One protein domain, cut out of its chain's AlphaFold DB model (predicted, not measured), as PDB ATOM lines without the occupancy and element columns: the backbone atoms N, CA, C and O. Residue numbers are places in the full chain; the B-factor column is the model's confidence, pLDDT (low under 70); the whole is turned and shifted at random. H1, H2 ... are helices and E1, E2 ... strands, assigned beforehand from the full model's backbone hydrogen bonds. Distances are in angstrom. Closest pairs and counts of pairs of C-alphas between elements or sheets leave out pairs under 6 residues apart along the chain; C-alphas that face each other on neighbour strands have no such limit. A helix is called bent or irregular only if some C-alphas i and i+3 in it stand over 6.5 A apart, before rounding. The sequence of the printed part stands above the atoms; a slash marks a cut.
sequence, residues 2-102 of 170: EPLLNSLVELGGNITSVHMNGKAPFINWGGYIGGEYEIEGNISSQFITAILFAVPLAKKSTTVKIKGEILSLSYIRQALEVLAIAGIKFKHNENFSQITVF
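Overview. This is residues 2 to 102 of the 170 residues of the protein "3-phosphoshikimate 1-carboxyvinyltransferase" of Xenorhabdus ehlersii (UniProt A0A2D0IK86). A four-stranded sheet has three helices, H1, H2 and H3, side by side over one of its faces, with H2 between the other two and the helices running the same way along the row. Beyond H1, at one end of the long axis, a small hairpin of E1 and E2 makes a separate two-stranded sheet. The printed part has 101 residues, with three named helices and six named strands in the order H1 E1 E2 E3 H2 E4 H3 E5 E6, and its class is mixed, helices and strands. The large sheet is mixed, in the order E3 E4 E6 E5, and the small one is antiparallel. The whole is compact, with a radius of gyration of the C-alphas of 13.2 A and spans of 40 by 27 by 21 A.

Along the chain. In the large sheet, E3 is residues 35 to 40, 17.0 A long, E4 residues 62 to 67, 15.9 A, E6 residues 98 to 101 and E5 residues 90 to 92. H2 is residues 45 to 57, 20.0 A long, H3 residues 73 to 85, 18.4 A, and H1 residues 2 to 10, 12.1 A. E1 is residues 15 to 17 and E2 residues 26 to 28. C-alpha 2 stands at (-22.495, -92.193, 35.974), C-alpha 35 at (-12.942, -77.271, 44.841) and C-alpha 101 at (-21.325, -72.584, 47.033).

Arrangement. E3 and E4 are parallel, with N 37 and O 63 2.9 A apart, within hydrogen-bond range. E4 and E6 are antiparallel, with N 64 and O 99 at 2.8 A. E5 and E6 form a hairpin, with N 91 and O 100 at 2.8 A. H2 is on the sheet over E4 and E6, at a height of 9.4 A, and runs along the strands. It joins E3 to E4 in a strand-helix-strand unit, two parallel neighbour strands with a helix between, whose crossover is right-handed. H3, also on the sheet, stands between E4 and E5 in a split unit, with E6 between those strands, again right-handed. H2 touches H3 at a shallow tilt of 24 degrees, the closest C-alphas being those of Thr 49 and Ile 76, 6.0 A apart. With residues 47 to 51 alone, H2 touches H1 at a shallow tilt of 23 degrees, closest at the C-alphas of Leu 4 and Phe 47, 5.4 A. H1 is on the same face as H2, over E3, at a height of 9.6 A. The C-alphas of Val 9 and Ile 15, the closest of H1 and E1, are 6.6 A apart. E1 and E2 form a hairpin, with N 16 and O 27 at 2.9 A; E2 and E3 are apart. Every O i to N i+4 pair is within hydrogen-bond range in H1 and H3, and 7 of 9 in H2, which is only just irregular, with C-alphas 53 and 56 6.6 A apart.

Size, cuts and confidence. The two C-alphas farthest apart are those of His 19 and Glu 94, at 41.0 A. The printed part has no cut, and no link is long. The mean pLDDT of the printed part is 94.0, and no printed residue is under 70.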
ATOM      1  N   GLU A   2     -23.959 -92.244  36.085       85.69
ATOM      2  CA  GLU A   2     -22.495 -92.193  35.974       85.69
ATOM      3  C   GLU A   2     -21.892 -90.775  35.883       85.69
ATOM      4  O   GLU A   2     -20.985 -90.517  36.668       85.69
ATOM      5  N   PRO A   3     -22.427 -89.811  35.093       87.38
ATOM      6  CA  PRO A   3     -21.881 -88.451  35.093       87.38
ATOM      7  C   PRO A   3     -21.884 -87.796  36.479       87.38
ATOM      8  O   PRO A   3     -20.860 -87.284  36.907       87.38
ATOM      9  N   LEU A   4     -22.999 -87.890  37.216       90.12
ATOM     10  CA  LEU A   4     -23.108 -87.362  38.580       90.12
ATOM     11  C   LEU A   4     -22.151 -88.062  39.555       90.12
ATOM     12  O   LEU A   4     -21.562 -87.406  40.407       90.12
ATOM     13  N   LEU A   5     -21.997 -89.387  39.456       90.81
ATOM     14  CA  LEU A   5     -21.069 -90.127  40.319       90.81
ATOM     15  C   LEU A   5     -19.632 -89.670  40.095       90.81
ATOM     16  O   LEU A   5     -18.929 -89.414  41.067       90.81
ATOM     17  N   ASN A   6     -19.232 -89.512  38.832       90.06
ATOM     18  CA  ASN A   6     -17.910 -89.010  38.483       90.06
ATOM     19  C   ASN A   6     -17.703 -87.607  39.066       90.06
ATOM     20  O   ASN A   6     -16.703 -87.384  39.739       90.06
ATOM     21  N   SER A   7     -18.693 -86.711  38.943       91.25
ATOM     22  CA  SER A   7     -18.641 -85.378  39.560       91.25
ATOM     23  C   SER A   7     -18.427 -85.431  41.073       91.25
ATOM     24  O   SER A   7     -17.592 -84.717  41.622       91.25
ATOM     25  N   LEU A   8     -19.187 -86.277  41.773       92.75
ATOM     26  CA  LEU A   8     -19.101 -86.400  43.228       92.75
ATOM     27  C   LEU A   8     -17.749 -86.973  43.670       92.75
ATOM     28  O   LEU A   8     -17.214 -86.517  44.680       92.75
ATOM     29  N   VAL A   9     -17.192 -87.929  42.920       93.31
ATOM     30  CA  VAL A   9     -15.858 -88.499  43.166       93.31
ATOM     31  C   VAL A   9     -14.756 -87.474  42.901       93.31
ATOM     32  O   VAL A   9     -13.860 -87.324  43.728       93.31
ATOM     33  N   GLU A  10     -14.837 -86.718  41.805       93.81
ATOM     34  CA  GLU A  10     -13.889 -85.639  41.490       93.81
ATOM     35  C   GLU A  10     -13.885 -84.537  42.559       93.81
ATOM     36  O   GLU A  10     -12.834 -84.001  42.905       93.81
ATOM     37  N   LEU A  11     -15.040 -84.268  43.175       95.50
ATOM     38  CA  LEU A  11     -15.176 -83.372  44.329       95.50
ATOM     39  C   LEU A  11     -14.700 -83.992  45.662       95.50
ATOM     40  O   LEU A  11     -14.887 -83.404  46.734       95.50
ATOM     41  N   GLY A  12     -14.075 -85.172  45.617       94.25
ATOM     42  CA  GLY A  12     -13.497 -85.878  46.761       94.25
ATOM     43  C   GLY A  12     -14.479 -86.760  47.534       94.25
ATOM     44  O   GLY A  12     -14.167 -87.187  48.644       94.25
ATOM     45  N   GLY A  13     -15.670 -87.015  46.993       94.25
ATOM     46  CA  GLY A  13     -16.657 -87.909  47.591       94.25
ATOM     47  C   GLY A  13     -16.259 -89.381  47.480       94.25
ATOM     48  O   GLY A  13     -15.889 -89.869  46.415       94.25
ATOM     49  N   ASN A  14     -16.397 -90.120  48.576       94.31
ATOM     50  CA  ASN A  14     -16.264 -91.571  48.606       94.31
ATOM     51  C   ASN A  14     -17.639 -92.207  48.365       94.31
ATOM     52  O   ASN A  14     -18.384 -92.512  49.299       94.31
ATOM     53  N   ILE A  15     -17.979 -92.366  47.088       93.00
ATOM     54  CA  ILE A  15     -19.230 -92.969  46.637       93.00
ATOM     55  C   ILE A  15     -18.951 -94.048  45.592       93.00
ATOM     56  O   ILE A  15     -18.177 -93.845  44.661       93.00
ATOM     57  N   THR A  16     -19.581 -95.211  45.743       91.50
ATOM     58  CA  THR A  16     -19.392 -96.354  44.838       91.50
ATOM     59  C   THR A  16     -20.717 -97.032  44.508       91.50
ATOM     60  O   THR A  16     -21.641 -97.074  45.321       91.50
ATOM     61  N   SER A  17     -20.822 -97.564  43.288       93.62
ATOM     62  CA  SER A  17     -21.900 -98.478  42.899       93.62
ATOM     63  C   SER A  17     -21.557 -99.885  43.372       93.62
ATOM     64  O   SER A  17     -20.458-100.367  43.103       93.62
ATOM     65  N   VAL A  18     -22.506-100.563  44.022       93.25
ATOM     66  CA  VAL A  18     -22.307-101.923  44.558       93.25
ATOM     67  C   VAL A  18     -21.913-102.914  43.460       93.25
ATOM     68  O   VAL A  18     -21.102-103.807  43.683       93.25
ATOM     69  N   HIS A  19     -22.455-102.737  42.255       92.69
ATOM     70  CA  HIS A  19     -22.178-103.598  41.105       92.69
ATOM     71  C   HIS A  19     -21.089-103.043  40.178       92.69
ATOM     72  O   HIS A  19     -20.905-103.578  39.089       92.69
ATOM     73  N   MET A  20     -20.400-101.963  40.571       87.25
ATOM     74  CA  MET A  20     -19.353-101.306  39.772       87.25
ATOM     75  C   MET A  20     -19.799-100.953  38.339       87.25
ATOM     76  O   MET A  20     -19.007-100.981  37.405       87.25
ATOM     77  N   ASN A  21     -21.082-100.623  38.155       88.88
ATOM     78  CA  ASN A  21     -21.686-100.384  36.839       88.88
ATOM     79  C   ASN A  21     -22.272 -98.967  36.684       88.88
ATOM     80  O   ASN A  21     -23.088 -98.728  35.794       88.88
ATOM     81  N   GLY A  22     -21.934 -98.054  37.600       86.75
ATOM     82  CA  GLY A  22     -22.434 -96.674  37.594       86.75
ATOM     83  C   GLY A  22     -23.939 -96.533  37.876       86.75
ATOM     84  O   GLY A  22     -24.511 -95.461  37.652       86.75
ATOM     85  N   LYS A  23     -24.604 -97.595  38.354       90.50
ATOM     86  CA  LYS A  23     -26.042 -97.628  38.664       90.50
ATOM     87  C   LYS A  23     -26.289 -98.013  40.120       90.50
ATOM     88  O   LYS A  23     -25.405 -98.525  40.804       90.50
ATOM     89  N   ALA A  24     -27.504 -97.730  40.580       91.38
ATOM     90  CA  ALA A  24     -27.947 -98.081  41.920       91.38
ATOM     91  C   ALA A  24     -27.920 -99.612  42.133       91.38
ATOM     92  O   ALA A  24     -28.095-100.355  41.160       91.38
ATOM     93  N   PRO A  25     -27.757-100.084  43.383       94.50
ATOM     94  CA  PRO A  25     -27.599 -99.302  44.616       94.50
ATOM     95  C   PRO A  25     -26.193 -98.697  44.794       94.50
ATOM     96  O   PRO A  25     -25.210 -99.180  44.228       94.50
ATOM     97  N   PHE A  26     -26.113 -97.631  45.599       92.00
ATOM     98  CA  PHE A  26     -24.878 -96.900  45.903       92.00
ATOM     99  C   PHE A  26     -24.545 -96.964  47.393       92.00
ATOM    100  O   PHE A  26     -25.446 -96.938  48.229       92.00
ATOM    101  N   ILE A  27     -23.252 -96.977  47.713       94.31
ATOM    102  CA  ILE A  27     -22.732 -96.773  49.067       94.31
ATOM    103  C   ILE A  27     -22.007 -95.427  49.077       94.31
ATOM    104  O   ILE A  27     -21.111 -95.211  48.261       94.31
ATOM    105  N   ASN A  28     -22.403 -94.527  49.980       93.19
ATOM    106  CA  ASN A  28     -21.833 -93.189  50.125       93.19
ATOM    107  C   ASN A  28     -21.262 -93.010  51.538       93.19
ATOM    108  O   ASN A  28     -22.013 -92.973  52.510       93.19
ATOM    109  N   TRP A  29     -19.942 -92.883  51.636       93.50
ATOM    110  CA  TRP A  29     -19.210 -92.674  52.887       93.50
ATOM    111  C   TRP A  29     -18.904 -91.192  53.165       93.50
ATOM    112  O   TRP A  29     -18.193 -90.877  54.120       93.50
ATOM    113  N   GLY A  30     -19.409 -90.268  52.343       90.38
ATOM    114  CA  GLY A  30     -19.120 -88.840  52.446       90.38
ATOM    115  C   GLY A  30     -17.688 -88.517  52.017       90.38
ATOM    116  O   GLY A  30     -17.190 -89.048  51.030       90.38
ATOM    117  N   GLY A  31     -17.016 -87.624  52.744       91.50
ATOM    118  CA  GLY A  31     -15.617 -87.260  52.473       91.50
ATOM    119  C   GLY A  31     -15.412 -86.092  51.506       91.50
ATOM    120  O   GLY A  31     -14.268 -85.701  51.292       91.50
ATOM    121  N   TYR A  32     -16.497 -85.495  51.000       94.25
ATOM    122  CA  TYR A  32     -16.478 -84.375  50.058       94.25
ATOM    123  C   TYR A  32     -15.488 -83.269  50.459       94.25
ATOM    124  O   TYR A  32     -15.546 -82.700  51.554       94.25
ATOM    125  N   ILE A  33     -14.567 -82.954  49.550       96.81
ATOM    126  CA  ILE A  33     -13.525 -81.943  49.754       96.81
ATOM    127  C   ILE A  33     -13.984 -80.598  49.193       96.81
ATOM    128  O   ILE A  33     -13.740 -79.573  49.830       96.81
ATOM    129  N   GLY A  34     -14.673 -80.608  48.050       95.69
ATOM    130  CA  GLY A  34     -15.008 -79.410  47.280       95.69
ATOM    131  C   GLY A  34     -13.867 -78.992  46.350       95.69
ATOM    132  O   GLY A  34     -12.933 -79.760  46.125       95.69
ATOM    133  N   GLY A  35     -13.916 -77.769  45.819       96.44
ATOM    134  CA  GLY A  35     -12.942 -77.271  44.841       96.44
ATOM    135  C   GLY A  35     -13.609 -76.729  43.581       96.44
ATOM    136  O   GLY A  35     -14.662 -76.110  43.658       96.44
ATOM    137  N   GLU A  36     -13.004 -76.927  42.417       95.62
ATOM    138  CA  GLU A  36     -13.622 -76.547  41.144       95.62
ATOM    139  C   GLU A  36     -14.044 -77.794  40.376       95.62
ATOM    140  O   GLU A  36     -13.306 -78.775  40.346       95.62
ATOM    141  N   TYR A  37     -15.218 -77.744  39.756       92.62
ATOM    142  CA  TYR A  37     -15.714 -78.814  38.903       92.62
ATOM    143  C   TYR A  37     -16.406 -78.238  37.671       92.62
ATOM    144  O   TYR A  37     -17.104 -77.225  37.757       92.62
ATOM    145  N   GLU A  38     -16.211 -78.890  36.529       93.69
ATOM    146  CA  GLU A  38     -16.798 -78.509  35.249       93.69
ATOM    147  C   GLU A  38     -17.828 -79.543  34.805       93.69
ATOM    148  O   GLU A  38     -17.558 -80.741  34.792       93.69
ATOM    149  N   ILE A  39     -19.010 -79.067  34.419       91.31
ATOM    150  CA  ILE A  39     -20.127 -79.901  33.979       91.31
ATOM    151  C   ILE A  39     -20.772 -79.297  32.735       91.31
ATOM    152  O   ILE A  39     -20.851 -78.079  32.599       91.31
ATOM    153  N   GLU A  40     -21.232 -80.132  31.811       91.94
ATOM    154  CA  GLU A  40     -21.960 -79.659  30.630       91.94
ATOM    155  C   GLU A  40     -23.340 -79.096  31.028       91.94
ATOM    156  O   GLU A  40     -23.995 -79.602  31.931       91.94
ATOM    157  N   GLY A  41     -23.813 -78.031  30.383       87.31
ATOM    158  CA  GLY A  41     -25.094 -77.383  30.705       87.31
ATOM    159  C   GLY A  41     -26.317 -78.055  30.085       87.31
ATOM    160  O   GLY A  41     -27.447 -77.851  30.542       87.31
ATOM    161  N   ASN A  42     -26.085 -78.896  29.076       87.25
ATOM    162  CA  ASN A  42     -27.105 -79.660  28.363       87.25
ATOM    163  C   ASN A  42     -27.355 -81.057  28.964       87.25
ATOM    164  O   ASN A  42     -28.160 -81.821  28.431       87.25
ATOM    165  N   ILE A  43     -26.673 -81.408  30.058       86.50
ATOM    166  CA  ILE A  43     -26.961 -82.626  30.821       86.50
ATOM    167  C   ILE A  43     -28.134 -82.401  31.786       86.50
ATOM    168  O   ILE A  43     -28.668 -81.302  31.925       86.50
ATOM    169  N   SER A  44     -28.557 -83.473  32.457       86.88
ATOM    170  CA  SER A  44     -29.715 -83.439  33.353       86.88
ATOM    171  C   SER A  44     -29.572 -82.372  34.444       86.88
ATOM    172  O   SER A  44     -28.601 -82.376  35.206       86.88
ATOM    173  N   SER A  45     -30.600 -81.527  34.577       88.50
ATOM    174  CA  SER A  45     -30.737 -80.535  35.653       88.50
ATOM    175  C   SER A  45     -30.525 -81.153  37.034       88.50
ATOM    176  O   SER A  45     -29.907 -80.542  37.901       88.50
ATOM    177  N   GLN A  46     -30.972 -82.400  37.204       91.75
ATOM    178  CA  GLN A  46     -30.875 -83.166  38.441       91.75
ATOM    179  C   GLN A  46     -29.429 -83.399  38.877       91.75
ATOM    180  O   GLN A  46     -29.176 -83.544  40.065       91.75
ATOM    181  N   PHE A  47     -28.471 -83.455  37.947       92.31
ATOM    182  CA  PHE A  47     -27.068 -83.660  38.308       92.31
ATOM    183  C   PHE A  47     -26.465 -82.367  38.846       92.31
ATOM    184  O   PHE A  47     -25.837 -82.382  39.902       92.31
ATOM    185  N   ILE A  48     -26.719 -81.245  38.169       93.62
ATOM    186  CA  ILE A  48     -26.256 -79.927  38.612       93.62
ATOM    187  C   ILE A  48     -26.859 -79.613  39.983       93.62
ATOM    188  O   ILE A  48     -26.123 -79.313  40.920       93.62
ATOM    189  N   THR A  49     -28.178 -79.743  40.141       95.62
ATOM    190  CA  THR A  49     -28.838 -79.434  41.415       95.62
ATOM    191  C   THR A  49     -28.428 -80.394  42.530       95.62
ATOM    192  O   THR A  49     -28.184 -79.932  43.641       95.62
ATOM    193  N   ALA A  50     -28.248 -81.694  42.256       94.88
ATOM    194  CA  ALA A  50     -27.728 -82.636  43.252       94.88
ATOM    195  C   ALA A  50     -26.333 -82.238  43.758       94.88
ATOM    196  O   ALA A  50     -26.085 -82.300  44.961       94.88
ATOM    197  N   ILE A  51     -25.440 -81.783  42.871       94.75
ATOM    198  CA  ILE A  51     -24.126 -81.260  43.274       94.75
ATOM    199  C   ILE A  51     -24.308 -80.014  44.143       94.75
ATOM    200  O   ILE A  51     -23.725 -79.958  45.222       94.75
ATOM    201  N   LEU A  52     -25.150 -79.057  43.735       96.56
ATOM    202  CA  LEU A  52     -25.413 -77.836  44.510       96.56
ATOM    203  C   LEU A  52     -25.947 -78.127  45.924       96.56
ATOM    204  O   LEU A  52     -25.606 -77.396  46.850       96.56
ATOM    205  N   PHE A  53     -26.729 -79.197  46.109       96.75
ATOM    206  CA  PHE A  53     -27.182 -79.661  47.428       96.75
ATOM    207  C   PHE A  53     -26.126 -80.458  48.209       96.75
ATOM    208  O   PHE A  53     -26.169 -80.500  49.434       96.75
ATOM    209  N   ALA A  54     -25.172 -81.108  47.544       94.62
ATOM    210  CA  ALA A  54     -24.144 -81.896  48.226       94.62
ATOM    211  C   ALA A  54     -22.981 -81.031  48.738       94.62
ATOM    212  O   ALA A  54     -22.465 -81.243  49.836       94.62
ATOM    213  N   VAL A  55     -22.561 -80.042  47.947       95.56
ATOM    214  CA  VAL A  55     -21.332 -79.272  48.190       95.56
ATOM    215  C   VAL A  55     -21.321 -78.348  49.417       95.56
ATOM    216  O   VAL A  55     -20.217 -78.044  49.870       95.56
ATOM    217  N   PRO A  56     -22.450 -77.927  50.029       96.56
ATOM    218  CA  PRO A  56     -22.404 -77.223  51.313       96.56
ATOM    219  C   PRO A  56     -21.790 -78.066  52.436       96.56
ATOM    220  O   PRO A  56     -21.191 -77.518  53.355       96.56
ATOM    221  N   LEU A  57     -21.880 -79.396  52.334       94.44
ATOM    222  CA  LEU A  57     -21.300 -80.338  53.295       94.44
ATOM    223  C   LEU A  57     -19.819 -80.649  53.013       94.44
ATOM    224  O   LEU A  57     -19.208 -81.461  53.711       94.44
ATOM    225  N   ALA A  58     -19.236 -80.045  51.975       96.19
ATOM    226  CA  ALA A  58     -17.833 -80.221  51.639       96.19
ATOM    227  C   ALA A  58     -16.921 -79.381  52.546       96.19
ATOM    228  O   ALA A  58     -17.311 -78.347  53.085       96.19
ATOM    229  N   LYS A  59     -15.655 -79.792  52.681       96.75
ATOM    230  CA  LYS A  59     -14.675 -79.080  53.525       96.75
ATOM    231  C   LYS A  59     -14.307 -77.686  53.004       96.75
ATOM    232  O   LYS A  59     -13.893 -76.831  53.784       96.75
ATOM    233  N   LYS A  60     -14.377 -77.470  51.689       97.69
ATOM    234  CA  LYS A  60     -14.003 -76.225  51.007       97.69
ATOM    235  C   LYS A  60     -15.141 -75.757  50.111       97.69
ATOM    236  O   LYS A  60     -15.988 -76.544  49.696       97.69
ATOM    237  N   SER A  61     -15.128 -74.466  49.783       97.75
ATOM    238  CA  SER A  61     -16.042 -73.906  48.787       97.75
ATOM    239  C   SER A  61     -15.944 -74.663  47.475       97.75
ATOM    240  O   SER A  61     -14.840 -75.014  47.047       97.75
ATOM    241  N   THR A  62     -17.091 -74.861  46.834       98.12
ATOM    242  CA  THR A  62     -17.160 -75.536  45.544       98.12
ATOM    243  C   THR A  62     -17.661 -74.593  44.468       98.12
ATOM    244  O   THR A  62     -18.748 -74.039  44.597       98.12
ATOM    245  N   THR A  63     -16.877 -74.428  43.409       97.88
ATOM    246  CA  THR A  63     -17.248 -73.689  42.204       97.88
ATOM    247  C   THR A  63     -17.636 -74.675  41.112       97.88
ATOM    248  O   THR A  63     -16.788 -75.394  40.589       97.88
ATOM    249  N   VAL A  64     -18.915 -74.682  40.753       95.81
ATOM    250  CA  VAL A  64     -19.457 -75.429  39.619       95.81
ATOM    251  C   VAL A  64     -19.441 -74.518  38.394       95.81
ATOM    252  O   VAL A  64     -20.096 -73.474  38.383       95.81
ATOM    253  N   LYS A  65     -18.676 -74.903  37.375       95.94
ATOM    254  CA  LYS A  65     -18.608 -74.238  36.072       95.94
ATOM    255  C   LYS A  65     -19.451 -75.025  35.074       95.94
ATOM    256  O   LYS A  65     -19.180 -76.196  34.822       95.94
ATOM    257  N   ILE A  66     -20.469 -74.383  34.521       94.62
ATOM    258  CA  ILE A  66     -21.411 -74.987  33.584       94.62
ATOM    259  C   ILE A  66     -21.007 -74.583  32.165       94.62
ATOM    260  O   ILE A  66     -20.995 -73.396  31.832       94.62
ATOM    261  N   LYS A  67     -20.634 -75.564  31.342       94.06
ATOM    262  CA  LYS A  67     -20.196 -75.360  29.956       94.06
ATOM    263  C   LYS A  67     -21.372 -75.352  28.989       94.06
ATOM    264  O   LYS A  67     -22.334 -76.088  29.163       94.06
ATOM    265  N   GLY A  68     -21.256 -74.561  27.926       92.44
ATOM    266  CA  GLY A  68     -22.268 -74.510  26.874       92.44
ATOM    267  C   GLY A  68     -23.592 -73.895  27.332       92.44
ATOM    268  O   GLY A  68     -23.631 -73.050  28.225       92.44
ATOM    269  N   GLU A  69     -24.676 -74.291  26.669       91.56
ATOM    270  CA  GLU A  69     -26.020 -73.780  26.935       91.56
ATOM    271  C   GLU A  69     -26.623 -74.403  28.201       91.56
ATOM    272  O   GLU A  69     -26.591 -75.620  28.386       91.56
ATOM    273  N   ILE A  70     -27.214 -73.570  29.061       92.19
ATOM    274  CA  ILE A  70     -27.858 -74.001  30.305       92.19
ATOM    275  C   ILE A  70     -29.348 -74.237  30.043       92.19
ATOM    276  O   ILE A  70     -30.170 -73.336  30.197       92.19
ATOM    277  N   LEU A  71     -29.713 -75.477  29.713       88.56
ATOM    278  CA  LEU A  71     -31.117 -75.851  29.464       88.56
ATOM    279  C   LEU A  71     -31.968 -75.906  30.746       88.56
ATOM    280  O   LEU A  71     -33.190 -76.002  30.701       88.56
ATOM    281  N   SER A  72     -31.320 -75.868  31.908       86.44
ATOM    282  CA  SER A  72     -31.903 -76.177  33.215       86.44
ATOM    283  C   SER A  72     -31.971 -74.985  34.173       86.44
ATOM    284  O   SER A  72     -32.089 -75.164  35.386       86.44
ATOM    285  N   LEU A  73     -31.911 -73.757  33.648       93.25
ATOM    286  CA  LEU A  73     -31.789 -72.546  34.462       93.25
ATOM    287  C   LEU A  73     -32.912 -72.394  35.505       93.25
ATOM    288  O   LEU A  73     -32.635 -71.997  36.636       93.25
ATOM    289  N   SER A  74     -34.160 -72.737  35.168       93.81
ATOM    290  CA  SER A  74     -35.288 -72.693  36.115       93.81
ATOM    291  C   SER A  74     -35.057 -73.607  37.324       93.81
ATOM    292  O   SER A  74     -35.269 -73.194  38.463       93.81
ATOM    293  N   TYR A  75     -34.555 -74.823  37.103       94.88
ATOM    294  CA  TYR A  75     -34.251 -75.787  38.161       94.88
ATOM    295  C   TYR A  75     -33.058 -75.352  39.015       94.88
ATOM    296  O   TYR A  75     -33.088 -75.497  40.236       94.88
ATOM    297  N   ILE A  76     -32.024 -74.773  38.395       95.94
ATOM    298  CA  ILE A  76     -30.868 -74.222  39.116       95.94
ATOM    299  C   ILE A  76     -31.318 -73.088  40.040       95.94
ATOM    300  O   ILE A  76     -30.965 -73.077  41.217       95.94
ATOM    301  N   ARG A  77     -32.140 -72.157  39.540       96.12
ATOM    302  CA  ARG A  77     -32.663 -71.037  40.336       96.12
ATOM    303  C   ARG A  77     -33.531 -71.516  41.499       96.12
ATOM    304  O   ARG A  77     -33.360 -71.014  42.604       96.12
ATOM    305  N   GLN A  78     -34.395 -72.507  41.272       95.31
ATOM    306  CA  GLN A  78     -35.187 -73.135  42.336       95.31
ATOM    307  C   GLN A  78     -34.296 -73.791  43.400       95.31
ATOM    308  O   GLN A  78     -34.500 -73.580  44.590       95.31
ATOM    309  N   ALA A  79     -33.265 -74.538  42.992       96.94
ATOM    310  CA  ALA A  79     -32.332 -75.147  43.937       96.94
ATOM    311  C   ALA A  79     -31.594 -74.090  44.773       96.94
ATOM    312  O   ALA A  79     -31.499 -74.226  45.989       96.94
ATOM    313  N   LEU A  80     -31.120 -73.012  44.144       97.56
ATOM    314  CA  LEU A  80     -30.461 -71.902  44.834       97.56
ATOM    315  C   LEU A  80     -31.399 -71.168  45.806       97.56
ATOM    316  O   LEU A  80     -30.960 -70.787  46.888       97.56
ATOM    317  N   GLU A  81     -32.681 -71.005  45.471       96.00
ATOM    318  CA  GLU A  81     -33.683 -70.451  46.391       96.00
ATOM    319  C   GLU A  81     -33.838 -71.333  47.640       96.00
ATOM    320  O   GLU A  81     -33.748 -70.832  48.761       96.00
ATOM    321  N   VAL A  82     -33.978 -72.651  47.460       96.31
ATOM    322  CA  VAL A  82     -34.070 -73.606  48.578       96.31
ATOM    323  C   VAL A  82     -32.798 -73.587  49.430       96.31
ATOM    324  O   VAL A  82     -32.878 -73.584  50.658       96.31
ATOM    325  N   LEU A  83     -31.621 -73.526  48.803       97.69
ATOM    326  CA  LEU A  83     -30.344 -73.397  49.508       97.69
ATOM    327  C   LEU A  83     -30.283 -72.107  50.338       97.69
ATOM    328  O   LEU A  83     -29.899 -72.162  51.505       97.69
ATOM    329  N   ALA A  84     -30.706 -70.972  49.775       97.25
ATOM    330  CA  ALA A  84     -30.746 -69.698  50.489       97.25
ATOM    331  C   ALA A  84     -31.691 -69.745  51.699       97.25
ATOM    332  O   ALA A  84     -31.324 -69.287  52.781       97.25
ATOM    333  N   ILE A  85     -32.883 -70.329  51.531       96.44
ATOM    334  CA  ILE A  85     -33.866 -70.516  52.612       96.44
ATOM    335  C   ILE A  85     -33.284 -71.382  53.731       96.44
ATOM    336  O   ILE A  85     -33.452 -71.063  54.904       96.44
ATOM    337  N   ALA A  86     -32.536 -72.427  53.378       96.94
ATOM    338  CA  ALA A  86     -31.855 -73.283  54.341       96.94
ATOM    339  C   ALA A  86     -30.553 -72.680  54.911       96.94
ATOM    340  O   ALA A  86     -29.775 -73.384  55.553       96.94
ATOM    341  N   GLY A  87     -30.288 -71.389  54.686       97.44
ATOM    342  CA  GLY A  87     -29.141 -70.673  55.251       97.44
ATOM    343  C   GLY A  87     -27.809 -70.899  54.527       97.44
ATOM    344  O   GLY A  87     -26.779 -70.383  54.971       97.44
ATOM    345  N   ILE A  88     -27.799 -71.621  53.404       98.38
ATOM    346  CA  ILE A  88     -26.591 -71.863  52.613       98.38
ATOM    347  C   ILE A  88     -26.245 -70.621  51.791       98.38
ATOM    348  O   ILE A  88     -27.069 -70.058  51.069       98.38
ATOM    349  N   LYS A  89     -24.978 -70.208  51.865       98.44
ATOM    350  CA  LYS A  89     -24.456 -69.064  51.112       98.44
ATOM    351  C   LYS A  89     -23.857 -69.522  49.789       98.44
ATOM    352  O   LYS A  89     -23.110 -70.498  49.733       98.44
ATOM    353  N   PHE A  90     -24.095 -68.745  48.741       98.62
ATOM    354  CA  PHE A  90     -23.499 -68.952  47.426       98.62
ATOM    355  C   PHE A  90     -23.286 -67.620  46.699       98.62
ATOM    356  O   PHE A  90     -23.777 -66.570  47.113       98.62
ATOM    357  N   LYS A  91     -22.527 -67.671  45.607       98.44
ATOM    358  CA  LYS A  91     -22.361 -66.611  44.612       98.44
ATOM    359  C   LYS A  91     -22.523 -67.220  43.228       98.44
ATOM    360  O   LYS A  91     -22.166 -68.375  43.027       98.44
ATOM    361  N   HIS A  92     -23.005 -66.442  42.274       98.25
ATOM    362  CA  HIS A  92     -23.009 -66.828  40.869       98.25
ATOM    363  C   HIS A  92     -22.739 -65.606  39.989       98.25
ATOM    364  O   HIS A  92     -22.895 -64.468  40.437       98.25
ATOM    365  N   ASN A  93     -22.312 -65.834  38.751       97.06
ATOM    366  CA  ASN A  93     -22.271 -64.791  37.728       97.06
ATOM    367  C   ASN A  93     -23.669 -64.558  37.120       97.06
ATOM    368  O   ASN A  93     -24.603 -65.322  37.362       97.06
ATOM    369  N   GLU A  94     -23.826 -63.500  36.325       95.25
ATOM    370  CA  GLU A  94     -25.135 -63.062  35.807       95.25
ATOM    371  C   GLU A  94     -25.892 -64.150  35.030       95.25
ATOM    372  O   GLU A  94     -27.105 -64.278  35.168       95.25
ATOM    373  N   ASN A  95     -25.176 -64.965  34.255       94.81
ATOM    374  CA  ASN A  95     -25.751 -66.027  33.428       94.81
ATOM    375  C   ASN A  95     -25.761 -67.409  34.108       94.81
ATOM    376  O   ASN A  95     -26.113 -68.386  33.457       94.81
ATOM    377  N   PHE A  96     -25.374 -67.503  35.385       96.06
ATOM    378  CA  PHE A  96     -25.294 -68.750  36.156       96.06
ATOM    379  C   PHE A  96     -24.327 -69.808  35.595       96.06
ATOM    380  O   PHE A  96     -24.331 -70.943  36.068       96.06
ATOM    381  N   SER A  97     -23.452 -69.464  34.642       95.69
ATOM    382  CA  SER A  97     -22.442 -70.396  34.125       95.69
ATOM    383  C   SER A  97     -21.326 -70.691  35.130       95.69
ATOM    384  O   SER A  97     -20.552 -71.625  34.936       95.69
ATOM    385  N   GLN A  98     -21.232 -69.923  36.214       97.44
ATOM    386  CA  GLN A  98     -20.348 -70.207  37.335       97.44
ATOM    387  C   GLN A  98     -21.082 -69.960  38.649       97.44
ATOM    388  O   GLN A  98     -21.542 -68.849  38.909       97.44
ATOM    389  N   ILE A  99     -21.154 -70.991  39.490       98.25
ATOM    390  CA  ILE A  99     -21.827 -70.957  40.791       98.25
ATOM    391  C   ILE A  99     -20.849 -71.445  41.856       98.25
ATOM    392  O   ILE A  99     -20.409 -72.590  41.821       98.25
ATOM    393  N   THR A 100     -20.520 -70.591  42.819       98.56
ATOM    394  CA  THR A 100     -19.695 -70.939  43.979       98.56
ATOM    395  C   THR A 100     -20.570 -71.081  45.214       98.56
ATOM    396  O   THR A 100     -21.155 -70.104  45.675       98.56
ATOM    397  N   VAL A 101     -20.617 -72.278  45.787       98.50
ATOM    398  CA  VAL A 101     -21.325 -72.584  47.033       98.50
ATOM    399  C   VAL A 101     -20.308 -72.705  48.167       98.50
ATOM    400  O   VAL A 101     -19.263 -73.346  48.011       98.50
ATOM    401  N   PHE A 102     -20.579 -72.058  49.299       98.31
ATOM    402  CA  PHE A 102     -19.685 -72.073  50.458       98.31
ATOM    403  C   PHE A 102     -20.061 -73.201  51.428       98.31
ATOM    404  O   PHE A 102     -21.247 -73.520  51.532       98.31
TER     405      PHE A 102